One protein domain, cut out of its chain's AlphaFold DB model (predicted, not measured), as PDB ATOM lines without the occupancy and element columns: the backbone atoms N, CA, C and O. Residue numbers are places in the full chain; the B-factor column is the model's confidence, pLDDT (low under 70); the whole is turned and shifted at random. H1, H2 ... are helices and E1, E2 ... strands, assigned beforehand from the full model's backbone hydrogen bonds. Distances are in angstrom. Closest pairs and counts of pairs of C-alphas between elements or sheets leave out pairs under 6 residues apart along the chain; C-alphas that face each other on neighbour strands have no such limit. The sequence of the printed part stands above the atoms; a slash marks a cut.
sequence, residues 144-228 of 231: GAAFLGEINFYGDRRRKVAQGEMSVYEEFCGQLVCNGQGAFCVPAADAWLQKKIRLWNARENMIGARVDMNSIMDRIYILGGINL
ATOM      1  N   GLY A 144     129.823 170.975  68.580       96.00
ATOM      2  CA  GLY A 144     128.584 171.696  68.232       96.00
ATOM      3  C   GLY A 144     127.413 170.805  67.837       96.00
ATOM      4  O   GLY A 144     126.258 171.234  67.855       96.00
ATOM      5  N   ALA A 145     127.692 169.547  67.520       97.00
ATOM      6  CA  ALA A 145     126.711 168.534  67.195       97.00
ATOM      7  C   ALA A 145     127.111 167.203  67.833       97.00
ATOM      8  O   ALA A 145     128.283 166.943  68.097       97.00
ATOM      9  N   ALA A 146     126.105 166.390  68.125       98.12
ATOM     10  CA  ALA A 146     126.263 165.053  68.662       98.12
ATOM     11  C   ALA A 146     125.079 164.227  68.174       98.12
ATOM     12  O   ALA A 146     123.937 164.672  68.251       98.12
ATOM     13  N   PHE A 147     125.358 163.037  67.663       98.50
ATOM     14  CA  PHE A 147     124.363 162.114  67.144       98.50
ATOM     15  C   PHE A 147     124.508 160.797  67.889       98.50
ATOM     16  O   PHE A 147     125.548 160.138  67.792       98.50
ATOM     17  N   LEU A 148     123.467 160.428  68.629       98.31
ATOM     18  CA  LEU A 148     123.353 159.124  69.259       98.31
ATOM     19  C   LEU A 148     123.032 158.099  68.185       98.31
ATOM     20  O   LEU A 148     122.137 158.306  67.366       98.31
ATOM     21  N   GLY A 149     123.783 157.007  68.173       97.25
ATOM     22  CA  GLY A 149     123.619 155.935  67.212       97.25
ATOM     23  C   GLY A 149     123.360 154.604  67.891       97.25
ATOM     24  O   GLY A 149     123.955 154.289  68.920       97.25
ATOM     25  N   GLU A 150     122.494 153.805  67.283       95.19
ATOM     26  CA  GLU A 150     122.224 152.428  67.691       95.19
ATOM     27  C   GLU A 150     122.815 151.452  66.675       95.19
ATOM     28  O   GLU A 150     122.818 151.712  65.470       95.19
ATOM     29  N   ILE A 151     123.309 150.311  67.153       92.88
ATOM     30  CA  ILE A 151     123.859 149.260  66.282       92.88
ATOM     31  C   ILE A 151     122.862 148.115  66.140       92.88
ATOM     32  O   ILE A 151     122.607 147.651  65.027       92.88
ATOM     33  N   ASN A 152     122.279 147.671  67.253       90.62
ATOM     34  CA  ASN A 152     121.362 146.540  67.290       90.62
ATOM     35  C   ASN A 152     119.922 147.031  67.398       90.62
ATOM     36  O   ASN A 152     119.559 147.709  68.355       90.62
ATOM     37  N   PHE A 153     119.094 146.648  66.432       91.75
ATOM     38  CA  PHE A 153     117.668 146.935  66.443       91.75
ATOM     39  C   PHE A 153     116.873 145.634  66.509       91.75
ATOM     40  O   PHE A 153     117.297 144.592  66.009       91.75
ATOM     41  N   TYR A 154     115.666 145.716  67.065       90.50
ATOM     42  CA  TYR A 154     114.783 144.566  67.253       90.50
ATOM     43  C   TYR A 154     113.381 144.839  66.695       90.50
ATOM     44  O   TYR A 154     112.982 145.992  66.502       90.50
ATOM     45  N   GLY A 155     112.641 143.765  66.405       92.50
ATOM     46  CA  GLY A 155     111.250 143.826  65.946       92.50
ATOM     47  C   GLY A 155     111.033 144.730  64.727       92.50
ATOM     48  O   GLY A 155     111.779 144.684  63.749       92.50
ATOM     49  N   ASP A 156     109.998 145.568  64.792       94.56
ATOM     50  CA  ASP A 156     109.611 146.478  63.707       94.56
ATOM     51  C   ASP A 156     110.687 147.532  63.393       94.56
ATOM     52  O   ASP A 156     110.948 147.821  62.224       94.56
ATOM     53  N   ARG A 157     111.392 148.040  64.420       94.50
ATOM     54  CA  ARG A 157     112.500 148.995  64.236       94.50
ATOM     55  C   ARG A 157     113.618 148.387  63.397       94.50
ATOM     56  O   ARG A 157     114.130 149.048  62.498       94.50
ATOM     57  N   ARG A 158     113.956 147.117  63.641       94.12
ATOM     58  CA  ARG A 158     114.966 146.392  62.858       94.12
ATOM     59  C   ARG A 158     114.614 146.350  61.378       94.12
ATOM     60  O   ARG A 158     115.469 146.650  60.548       94.12
ATOM     61  N   ARG A 159     113.359 146.015  61.058       93.88
ATOM     62  CA  ARG A 159     112.855 145.953  59.678       93.88
ATOM     63  C   ARG A 159     112.965 147.317  58.994       93.88
ATOM     64  O   ARG A 159     113.595 147.418  57.946       93.88
ATOM     65  N   LYS A 160     112.457 148.370  59.645       96.19
ATOM     66  CA  LYS A 160     112.484 149.751  59.138       96.19
ATOM     67  C   LYS A 160     113.902 150.275  58.918       96.19
ATOM     68  O   LYS A 160     114.183 150.890  57.894       96.19
ATOM     69  N   VAL A 161     114.824 150.011  59.846       95.06
ATOM     70  CA  VAL A 161     116.240 150.384  59.684       95.06
ATOM     71  C   VAL A 161     116.866 149.631  58.514       95.06
ATOM     72  O   VAL A 161     117.497 150.259  57.664       95.06
ATOM     73  N   ALA A 162     116.669 148.313  58.430       92.31
ATOM     74  CA  ALA A 162     117.201 147.488  57.347       92.31
ATOM     75  C   ALA A 162     116.705 147.943  55.962       92.31
ATOM     76  O   ALA A 162     117.490 147.988  55.018       92.31
ATOM     77  N   GLN A 163     115.434 148.343  55.861       93.94
ATOM     78  CA  GLN A 163     114.808 148.873  54.642       93.94
ATOM     79  C   GLN A 163     115.154 150.346  54.368       93.94
ATOM     80  O   GLN A 163     114.879 150.865  53.292       93.94
ATOM     81  N   GLY A 164     115.805 151.022  55.317       94.06
ATOM     82  CA  GLY A 164     116.212 152.418  55.194       94.06
ATOM     83  C   GLY A 164     115.118 153.445  55.489       94.06
ATOM     84  O   GLY A 164     115.370 154.636  55.328       94.06
ATOM     85  N   GLU A 165     113.963 152.996  55.975       96.25
ATOM     86  CA  GLU A 165     112.809 153.810  56.381       96.25
ATOM     87  C   GLU A 165     113.036 154.536  57.716       96.25
ATOM     88  O   GLU A 165     112.344 155.497  58.038       96.25
ATOM     89  N   MET A 166     114.013 154.077  58.503       95.50
ATOM     90  CA  MET A 166     114.406 154.679  59.775       95.50
ATOM     91  C   MET A 166     115.902 155.026  59.771       95.50
ATOM     92  O   MET A 166     116.741 154.315  59.197       95.50
ATOM     93  N   SER A 167     116.234 156.158  60.396       94.75
ATOM     94  CA  SER A 167     117.616 156.561  60.669       94.75
ATOM     95  C   SER A 167     118.222 155.675  61.757       94.75
ATOM     96  O   SER A 167     117.521 155.229  62.662       94.75
ATOM     97  N   VAL A 168     119.534 155.438  61.684       96.62
ATOM     98  CA  VAL A 168     120.277 154.812  62.795       96.62
ATOM     99  C   VAL A 168     120.725 155.835  63.838       96.62
ATOM    100  O   VAL A 168     121.227 155.445  64.888       96.62
ATOM    101  N   TYR A 169     120.561 157.120  63.516       97.75
ATOM    102  CA  TYR A 169     120.972 158.266  64.310       97.75
ATOM    103  C   TYR A 169     119.779 159.055  64.834       97.75
ATOM    104  O   TYR A 169     118.806 159.271  64.104       97.75
ATOM    105  N   GLU A 170     119.944 159.583  66.037       96.94
ATOM    106  CA  GLU A 170     119.129 160.625  66.649       96.94
ATOM    107  C   GLU A 170     120.050 161.790  67.038       96.94
ATOM    108  O   GLU A 170     121.094 161.572  67.656       96.94
ATOM    109  N   GLU A 171     119.711 163.027  66.665       97.69
ATOM    110  CA  GLU A 171     120.493 164.180  67.119       97.69
ATOM    111  C   GLU A 171     120.260 164.424  68.615       97.69
ATOM    112  O   GLU A 171     119.129 164.460  69.105       97.69
ATOM    113  N   PHE A 172     121.353 164.616  69.346       97.75
ATOM    114  CA  PHE A 172     121.318 165.041  70.729       97.75
ATOM    115  C   PHE A 172     121.248 166.571  70.820       97.75
ATOM    116  O   PHE A 172     122.209 167.294  70.537       97.75
ATOM    117  N   CYS A 173     120.094 167.048  71.269       95.81
ATOM    118  CA  CYS A 173     119.737 168.451  71.455       95.81
ATOM    119  C   CYS A 173     119.641 168.839  72.942       95.81
ATOM    120  O   CYS A 173     119.077 169.879  73.265       95.81
ATOM    121  N   GLY A 174     120.178 168.015  73.850       93.50
ATOM    122  CA  GLY A 174     120.088 168.232  75.298       93.50
ATOM    123  C   GLY A 174     118.890 167.552  75.966       93.50
ATOM    124  O   GLY A 174     118.622 167.818  77.135       93.50
ATOM    125  N   GLN A 175     118.169 166.684  75.248       95.50
ATOM    126  CA  GLN A 175     117.108 165.862  75.830       95.50
ATOM    127  C   GLN A 175     117.646 164.900  76.902       95.50
ATOM    128  O   GLN A 175     118.830 164.568  76.926       95.50
ATOM    129  N   LEU A 176     116.764 164.406  77.774       94.12
ATOM    130  CA  LEU A 176     117.106 163.321  78.692       94.12
ATOM    131  C   LEU A 176     117.496 162.069  77.892       94.12
ATOM    132  O   LEU A 176     116.752 161.633  77.016       94.12
ATOM    133  N   VAL A 177     118.648 161.488  78.220       95.38
ATOM    134  CA  VAL A 177     119.083 160.185  77.700       95.38
ATOM    135  C   VAL A 177     118.744 159.152  78.762       95.38
ATOM    136  O   VAL A 177     119.129 159.356  79.909       95.38
ATOM    137  N   CYS A 178     118.053 158.067  78.417       92.56
ATOM    138  CA  CYS A 178     117.748 156.968  79.344       92.56
ATOM    139  C   CYS A 178     118.864 155.906  79.370       92.56
ATOM    140  O   CYS A 178     119.730 155.880  78.497       92.56
ATOM    141  N   ASN A 179     118.865 155.015  80.371       91.62
ATOM    142  CA  ASN A 179     119.758 153.846  80.355       91.62
ATOM    143  C   ASN A 179     119.480 152.989  79.114       91.62
ATOM    144  O   ASN A 179     118.323 152.741  78.774       91.62
ATOM    145  N   GLY A 180     120.544 152.557  78.436       87.19
ATOM    146  CA  GLY A 180     120.448 151.748  77.222       87.19
ATOM    147  C   GLY A 180     120.125 152.527  75.944       87.19
ATOM    148  O   GLY A 180     119.980 151.900  74.899       87.19
ATOM    149  N   GLN A 181     120.006 153.860  75.993       91.31
ATOM    150  CA  GLN A 181     119.756 154.675  74.803       91.31
ATOM    151  C   GLN A 181     121.069 155.030  74.094       91.31
ATOM    152  O   GLN A 181     121.868 155.828  74.585       91.31
ATOM    153  N   GLY A 182     121.254 154.475  72.898       93.19
ATOM    154  CA  GLY A 182     122.427 154.669  72.057       93.19
ATOM    155  C   GLY A 182     123.570 153.724  72.421       93.19
ATOM    156  O   GLY A 182     123.990 153.633  73.570       93.19
ATOM    157  N   ALA A 183     124.143 153.072  71.415       96.44
ATOM    158  CA  ALA A 183     125.369 152.287  71.531       96.44
ATOM    159  C   ALA A 183     126.634 153.141  71.332       96.44
ATOM    160  O   ALA A 183     127.734 152.740  71.714       96.44
ATOM    161  N   PHE A 184     126.507 154.313  70.707       98.06
ATOM    162  CA  PHE A 184     127.621 155.221  70.454       98.06
ATOM    163  C   PHE A 184     127.146 156.665  70.246       98.06
ATOM    164  O   PHE A 184     125.960 156.922  70.045       98.06
ATOM    165  N   CYS A 185     128.085 157.611  70.263       98.38
ATOM    166  CA  CYS A 185     127.855 159.017  69.931       98.38
ATOM    167  C   CYS A 185     128.933 159.505  68.952       98.38
ATOM    168  O   CYS A 185     130.118 159.266  69.177       98.38
ATOM    169  N   VAL A 186     128.538 160.181  67.871       98.44
ATOM    170  CA  VAL A 186     129.445 160.761  66.856       98.44
ATOM    171  C   VAL A 186     129.134 162.243  66.625       98.44
ATOM    172  O   VAL A 186     127.987 162.652  66.800       98.44
ATOM    173  N   PRO A 187     130.110 163.067  66.206       97.38
ATOM    174  CA  PRO A 187     129.882 164.499  65.996       97.38
ATOM    175  C   PRO A 187     129.066 164.820  64.739       97.38
ATOM    176  O   PRO A 187     128.482 165.896  64.639       97.38
ATOM    177  N   ALA A 188     129.010 163.897  63.779       97.00
ATOM    178  CA  ALA A 188     128.227 164.024  62.558       97.00
ATOM    179  C   ALA A 188     127.683 162.658  62.128       97.00
ATOM    180  O   ALA A 188     128.363 161.639  62.276       97.00
ATOM    181  N   ALA A 189     126.476 162.643  61.561       96.69
ATOM    182  CA  ALA A 189     125.933 161.455  60.915       96.69
ATOM    183  C   ALA A 189     126.817 161.047  59.722       96.69
ATOM    184  O   ALA A 189     127.139 161.869  58.864       96.69
ATOM    185  N   ASP A 190     127.190 159.767  59.651       97.88
ATOM    186  CA  ASP A 190     128.095 159.244  58.627       97.88
ATOM    187  C   ASP A 190     127.381 158.220  57.739       97.88
ATOM    188  O   ASP A 190     126.890 157.185  58.194       97.88
ATOM    189  N   ALA A 191     127.333 158.497  56.435       96.69
ATOM    190  CA  ALA A 191     126.595 157.668  55.483       96.69
ATOM    191  C   ALA A 191     127.165 156.243  55.371       96.69
ATOM    192  O   ALA A 191     126.411 155.281  55.189       96.69
ATOM    193  N   TRP A 192     128.489 156.090  55.488       95.31
ATOM    194  CA  TRP A 192     129.136 154.778  55.443       95.31
ATOM    195  C   TRP A 192     128.769 153.945  56.672       95.31
ATOM    196  O   TRP A 192     128.350 152.792  56.529       95.31
ATOM    197  N   LEU A 193     128.865 154.539  57.864       96.19
ATOM    198  CA  LEU A 193     128.534 153.890  59.128       96.19
ATOM    199  C   LEU A 193     127.055 153.494  59.164       96.19
ATOM    200  O   LEU A 193     126.740 152.337  59.443       96.19
ATOM    201  N   GLN A 194     126.158 154.389  58.741       96.31
ATOM    202  CA  GLN A 194     124.739 154.073  58.572       96.31
ATOM    203  C   GLN A 194     124.520 152.886  57.636       96.31
ATOM    204  O   GLN A 194     123.788 151.957  57.976       96.31
ATOM    205  N   LYS A 195     125.165 152.873  56.463       93.81
ATOM    206  CA  LYS A 195     125.047 151.758  55.514       93.81
ATOM    207  C   LYS A 195     125.490 150.438  56.148       93.81
ATOM    208  O   LYS A 195     124.818 149.425  55.965       93.81
ATOM    209  N   LYS A 196     126.590 150.434  56.903       93.31
ATOM    210  CA  LYS A 196     127.094 149.231  57.584       93.31
ATOM    211  C   LYS A 196     126.148 148.735  58.674       93.31
ATOM    212  O   LYS A 196     125.873 147.538  58.706       93.31
ATOM    213  N   ILE A 197     125.591 149.630  59.486       93.81
ATOM    214  CA  ILE A 197     124.605 149.277  60.519       93.81
ATOM    215  C   ILE A 197     123.312 148.739  59.885       93.81
ATOM    216  O   ILE A 197     122.748 147.753  60.358       93.81
ATOM    217  N   ARG A 198     122.852 149.303  58.764       93.56
ATOM    218  CA  ARG A 198     121.687 148.763  58.039       93.56
ATOM    219  C   ARG A 198     121.942 147.348  57.526       93.56
ATOM    220  O   ARG A 198     121.125 146.460  57.748       93.56
ATOM    221  N   LEU A 199     123.106 147.117  56.913       90.50
ATOM    222  CA  LEU A 199     123.518 145.786  56.457       90.50
ATOM    223  C   LEU A 199     123.681 144.788  57.610       90.50
ATOM    224  O   LEU A 199     123.443 143.601  57.411       90.50
ATOM    225  N   TRP A 200     124.089 145.245  58.796       89.19
ATOM    226  CA  TRP A 200     124.113 144.422  60.006       89.19
ATOM    227  C   TRP A 200     122.701 143.952  60.386       89.19
ATOM    228  O   TRP A 200     122.476 142.760  60.581       89.19
ATOM    229  N   ASN A 201     121.728 144.864  60.391       89.56
ATOM    230  CA  ASN A 201     120.355 144.570  60.812       89.56
ATOM    231  C   ASN A 201     119.520 143.812  59.766       89.56
ATOM    232  O   ASN A 201     118.588 143.098  60.139       89.56
ATOM    233  N   ALA A 202     119.871 143.902  58.480       88.50
ATOM    234  CA  ALA A 202     119.192 143.208  57.379       88.50
ATOM    235  C   ALA A 202     119.449 141.686  57.318       88.50
ATOM    236  O   ALA A 202     118.874 140.995  56.485       88.50
ATOM    237  N   ARG A 203     120.333 141.142  58.163       75.94
ATOM    238  CA  ARG A 203     120.764 139.737  58.077       75.94
ATOM    239  C   ARG A 203     119.769 138.768  58.688       75.94
ATOM    240  O   ARG A 203     119.597 138.768  59.899       75.94
ATOM    241  N   GLU A 204     119.201 137.873  57.894       64.31
ATOM    242  CA  GLU A 204     118.310 136.828  58.419       64.31
ATOM    243  C   GLU A 204     119.070 135.716  59.164       64.31
ATOM    244  O   GLU A 204     118.592 135.265  60.197       64.31
ATOM    245  N   ASN A 205     120.288 135.356  58.728       55.75
ATOM    246  CA  ASN A 205     121.132 134.327  59.355       55.75
ATOM    247  C   ASN A 205     122.595 134.797  59.512       55.75
ATOM    248  O   ASN A 205     123.152 135.435  58.618       55.75
ATOM    249  N   MET A 206     123.252 134.447  60.628       52.81
ATOM    250  CA  MET A 206     124.657 134.800  60.943       52.81
ATOM    251  C   MET A 206     125.716 134.008  60.142       52.81
ATOM    252  O   MET A 206     126.888 133.982  60.516       52.81
ATOM    253  N   ILE A 207     125.345 133.345  59.046       44.16
ATOM    254  CA  ILE A 207     126.255 132.470  58.294       44.16
ATOM    255  C   ILE A 207     126.741 133.195  57.032       44.16
ATOM    256  O   ILE A 207     125.948 133.613  56.196       44.16
ATOM    257  N   GLY A 208     128.063 133.330  56.884       47.88
ATOM    258  CA  GLY A 208     128.713 133.619  55.595       47.88
ATOM    259  C   GLY A 208     129.036 135.080  55.270       47.88
ATOM    260  O   GLY A 208     129.812 135.328  54.354       47.88
ATOM    261  N   ALA A 209     128.550 136.059  56.034       49.88
ATOM    262  CA  ALA A 209     128.955 137.450  55.852       49.88
ATOM    263  C   ALA A 209     129.564 137.985  57.153       49.88
ATOM    264  O   ALA A 209     128.856 138.205  58.127       49.88
ATOM    265  N   ARG A 210     130.867 138.266  57.203       53.47
ATOM    266  CA  ARG A 210     131.448 139.067  58.294       53.47
ATOM    267  C   ARG A 210     131.147 140.540  58.011       53.47
ATOM    268  O   ARG A 210     131.879 141.189  57.275       53.47
ATOM    269  N   VAL A 211     130.040 141.079  58.532       60.31
ATOM    270  CA  VAL A 211     130.034 142.520  58.822       60.31
ATOM    271  C   VAL A 211     130.917 142.575  60.038       60.31
ATOM    272  O   VAL A 211     130.584 142.027  61.087       60.31
ATOM    273  N   ASP A 212     132.112 143.078  59.804       74.31
ATOM    274  CA  ASP A 212     133.118 143.167  60.825       74.31
ATOM    275  C   ASP A 212     132.680 144.252  61.802       74.31
ATOM    276  O   ASP A 212     132.682 145.437  61.457       74.31
ATOM    277  N   MET A 213     132.239 143.839  62.991       82.88
ATOM    278  CA  MET A 213     131.901 144.761  64.071       82.88
ATOM    279  C   MET A 213     133.077 145.704  64.344       82.88
ATOM    280  O   MET A 213     132.854 146.886  64.586       82.88
ATOM    281  N   ASN A 214     134.320 145.232  64.177       87.00
ATOM    282  CA  ASN A 214     135.501 146.079  64.318       87.00
ATOM    283  C   ASN A 214     135.467 147.239  63.323       87.00
ATOM    284  O   ASN A 214     135.679 148.371  63.722       87.00
ATOM    285  N   SER A 215     135.048 147.018  62.072       90.81
ATOM    286  CA  SER A 215     134.939 148.102  61.085       90.81
ATOM    287  C   SER A 215     133.906 149.183  61.452       90.81
ATOM    288  O   SER A 215     134.072 150.343  61.076       90.81
ATOM    289  N   ILE A 216     132.846 148.825  62.187       92.38
ATOM    290  CA  ILE A 216     131.867 149.786  62.726       92.38
ATOM    291  C   ILE A 216     132.517 150.585  63.860       92.38
ATOM    292  O   ILE A 216     132.477 151.816  63.837       92.38
ATOM    293  N   MET A 217     133.162 149.896  64.805       92.38
ATOM    294  CA  MET A 217     133.831 150.515  65.956       92.38
ATOM    295  C   MET A 217     134.993 151.424  65.531       92.38
ATOM    296  O   MET A 217     135.104 152.551  66.013       92.38
ATOM    297  N   ASP A 218     135.803 150.983  64.569       93.81
ATOM    298  CA  ASP A 218     136.907 151.747  63.989       93.81
ATOM    299  C   ASP A 218     136.394 153.012  63.308       93.81
ATOM    300  O   ASP A 218     136.981 154.084  63.449       93.81
ATOM    301  N   ARG A 219     135.265 152.925  62.590       96.06
ATOM    302  CA  ARG A 219     134.674 154.109  61.962       96.06
ATOM    303  C   ARG A 219     134.174 155.103  63.000       96.06
ATOM    304  O   ARG A 219     134.412 156.293  62.818       96.06
ATOM    305  N   ILE A 220     133.526 154.641  64.071       96.81
ATOM    306  CA  ILE A 220     133.113 155.504  65.189       96.81
ATOM    307  C   ILE A 220     134.338 156.235  65.749       96.81
ATOM    308  O   ILE A 220     134.306 157.458  65.867       96.81
ATOM    309  N   TYR A 221     135.439 155.519  65.994       93.56
ATOM    310  CA  TYR A 221     136.689 156.112  66.470       93.56
ATOM    311  C   TYR A 221     137.279 157.142  65.490       93.56
ATOM    312  O   TYR A 221     137.627 158.249  65.895       93.56
ATOM    313  N   ILE A 222     137.343 156.823  64.191       94.44
ATOM    314  CA  ILE A 222     137.855 157.727  63.141       94.44
ATOM    315  C   ILE A 222     137.030 159.015  63.047       94.44
ATOM    316  O   ILE A 222     137.581 160.079  62.775       94.44
ATOM    317  N   LEU A 223     135.719 158.935  63.280       95.69
ATOM    318  CA  LEU A 223     134.833 160.099  63.316       95.69
ATOM    319  C   LEU A 223     135.025 160.958  64.578       95.69
ATOM    320  O   LEU A 223     134.345 161.968  64.718       95.69
ATOM    321  N   GLY A 224     135.910 160.567  65.500       93.38
ATOM    322  CA  GLY A 224     136.048 161.199  66.811       93.38
ATOM    323  C   GLY A 224     134.901 160.853  67.762       93.38
ATOM    324  O   GLY A 224     134.673 161.573  68.726       93.38
ATOM    325  N   GLY A 225     134.152 159.786  67.477       96.62
ATOM    326  CA  GLY A 225     133.043 159.328  68.298       96.62
ATOM    327  C   GLY A 225     133.471 158.517  69.518       96.62
ATOM    328  O   GLY A 225     134.620 158.101  69.671       96.62
ATOM    329  N   ILE A 226     132.491 158.249  70.375       96.81
ATOM    330  CA  ILE A 226     132.628 157.436  71.581       96.81
ATOM    331  C   ILE A 226     131.680 156.245  71.534       96.81
ATOM    332  O   ILE A 226     130.542 156.364  71.085       96.81
ATOM    333  N   ASN A 227     132.135 155.110  72.057       95.38
ATOM    334  CA  ASN A 227     131.273 153.964  72.327       95.38
ATOM    335  C   ASN A 227     130.643 154.106  73.717       95.38
ATOM    336  O   ASN A 227     131.292 154.584  74.654       95.38
ATOM    337  N   LEU A 228     129.386 153.689  73.831       95.56
ATOM    338  CA  LEU A 228     128.587 153.738  75.049       95.56
ATOM    339  C   LEU A 228     128.259 152.303  75.457       95.56
ATOM    340  O   LEU A 228     127.628 151.559  74.710       95.56
TER     341      LEU A 228
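What this domain is: This is residues 144 to 228 of the 231 residues of an uncharacterized protein of Pseudoflavonifractor sp. An184 (UniProt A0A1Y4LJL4). A small antiparallel sheet of three short strands, E2, E1 and E3, makes one part of this domain, and three helices make the other, in a row with H2 in the middle, H1 on one side of it and H3 on the other. H2 and H3 form a helical hairpin, H1 crosses H2 steeply, and H3 just reaches the sheet at E3. The 85 printed residues hold three named helices and three named strands, in the order E1 H1 E2 E3 H2 H3; the class is mixed, helices and strands, with under half of the residues, 39, in named elements. The whole is compact, with a radius of gyration of the C-alphas of 12.7 A and spans of 39 by 28 by 22 A.

How they stand to each other: Begin at the inner strand E1, residues 147 to 149. On one side is its antiparallel neighbour E2, residues 169 to 171, at 152 degrees; look for N 148 and O 170, 2.8 A apart. On the other side is E3, residues 184 to 186, antiparallel to E1 at 147 degrees, with N 147 and O 186 at 2.8 A. Residues 184 to 185 of E3 also pair, antiparallel, with residues 226 to 227. H3, residues 213 to 222, is on the sheet but only grazes it, with its residues 217 to 222; the closest C-alphas of E3 and H3 are those of Val 186 and Ile 220, 6.6 A apart. H3 and H2, residues 191 to 201, touch in a hairpin, at a shallow tilt of 22 degrees, opposite ways; their closest C-alphas, Leu 193 and Ile 216, are 6.4 A apart. H2 is not on the sheet, but only just, with 4 pairs of C-alphas within 10 A. H1, residues 155 to 163, touches H2 at a steep tilt of 46 degrees, opposite ways; their closest C-alphas, Ala 162 and Arg 198, are 4.7 A apart. H1 and H3 are apart. In H1, H2 and H3 every O i to N i+4 pair is within hydrogen-bond range.

Where its parts are: Find C-alpha 147 at (124.363, 162.114, 67.144), where E1 begins; E1, E2 and E3 have three residues each. H1 runs 12.9 A from Gly 155 to Gln 163. H2 starts at C-alpha 191, (126.595, 157.668, 55.483), and runs 15.5 A to Asn 201. H3 runs 14.3 A from Met 213 to C-alpha 222 at (137.855, 157.727, 63.141).

The domain as a whole: The two C-alphas farthest apart, those of Gly 174 and Gly 208, are 40.8 A apart. Look for them in the two long links, E2 to E3 with 12 residues and H2 to H3 with 11. The printed part has no cut. Its mean pLDDT is 90.1, and residues 204 to 211 are under 70.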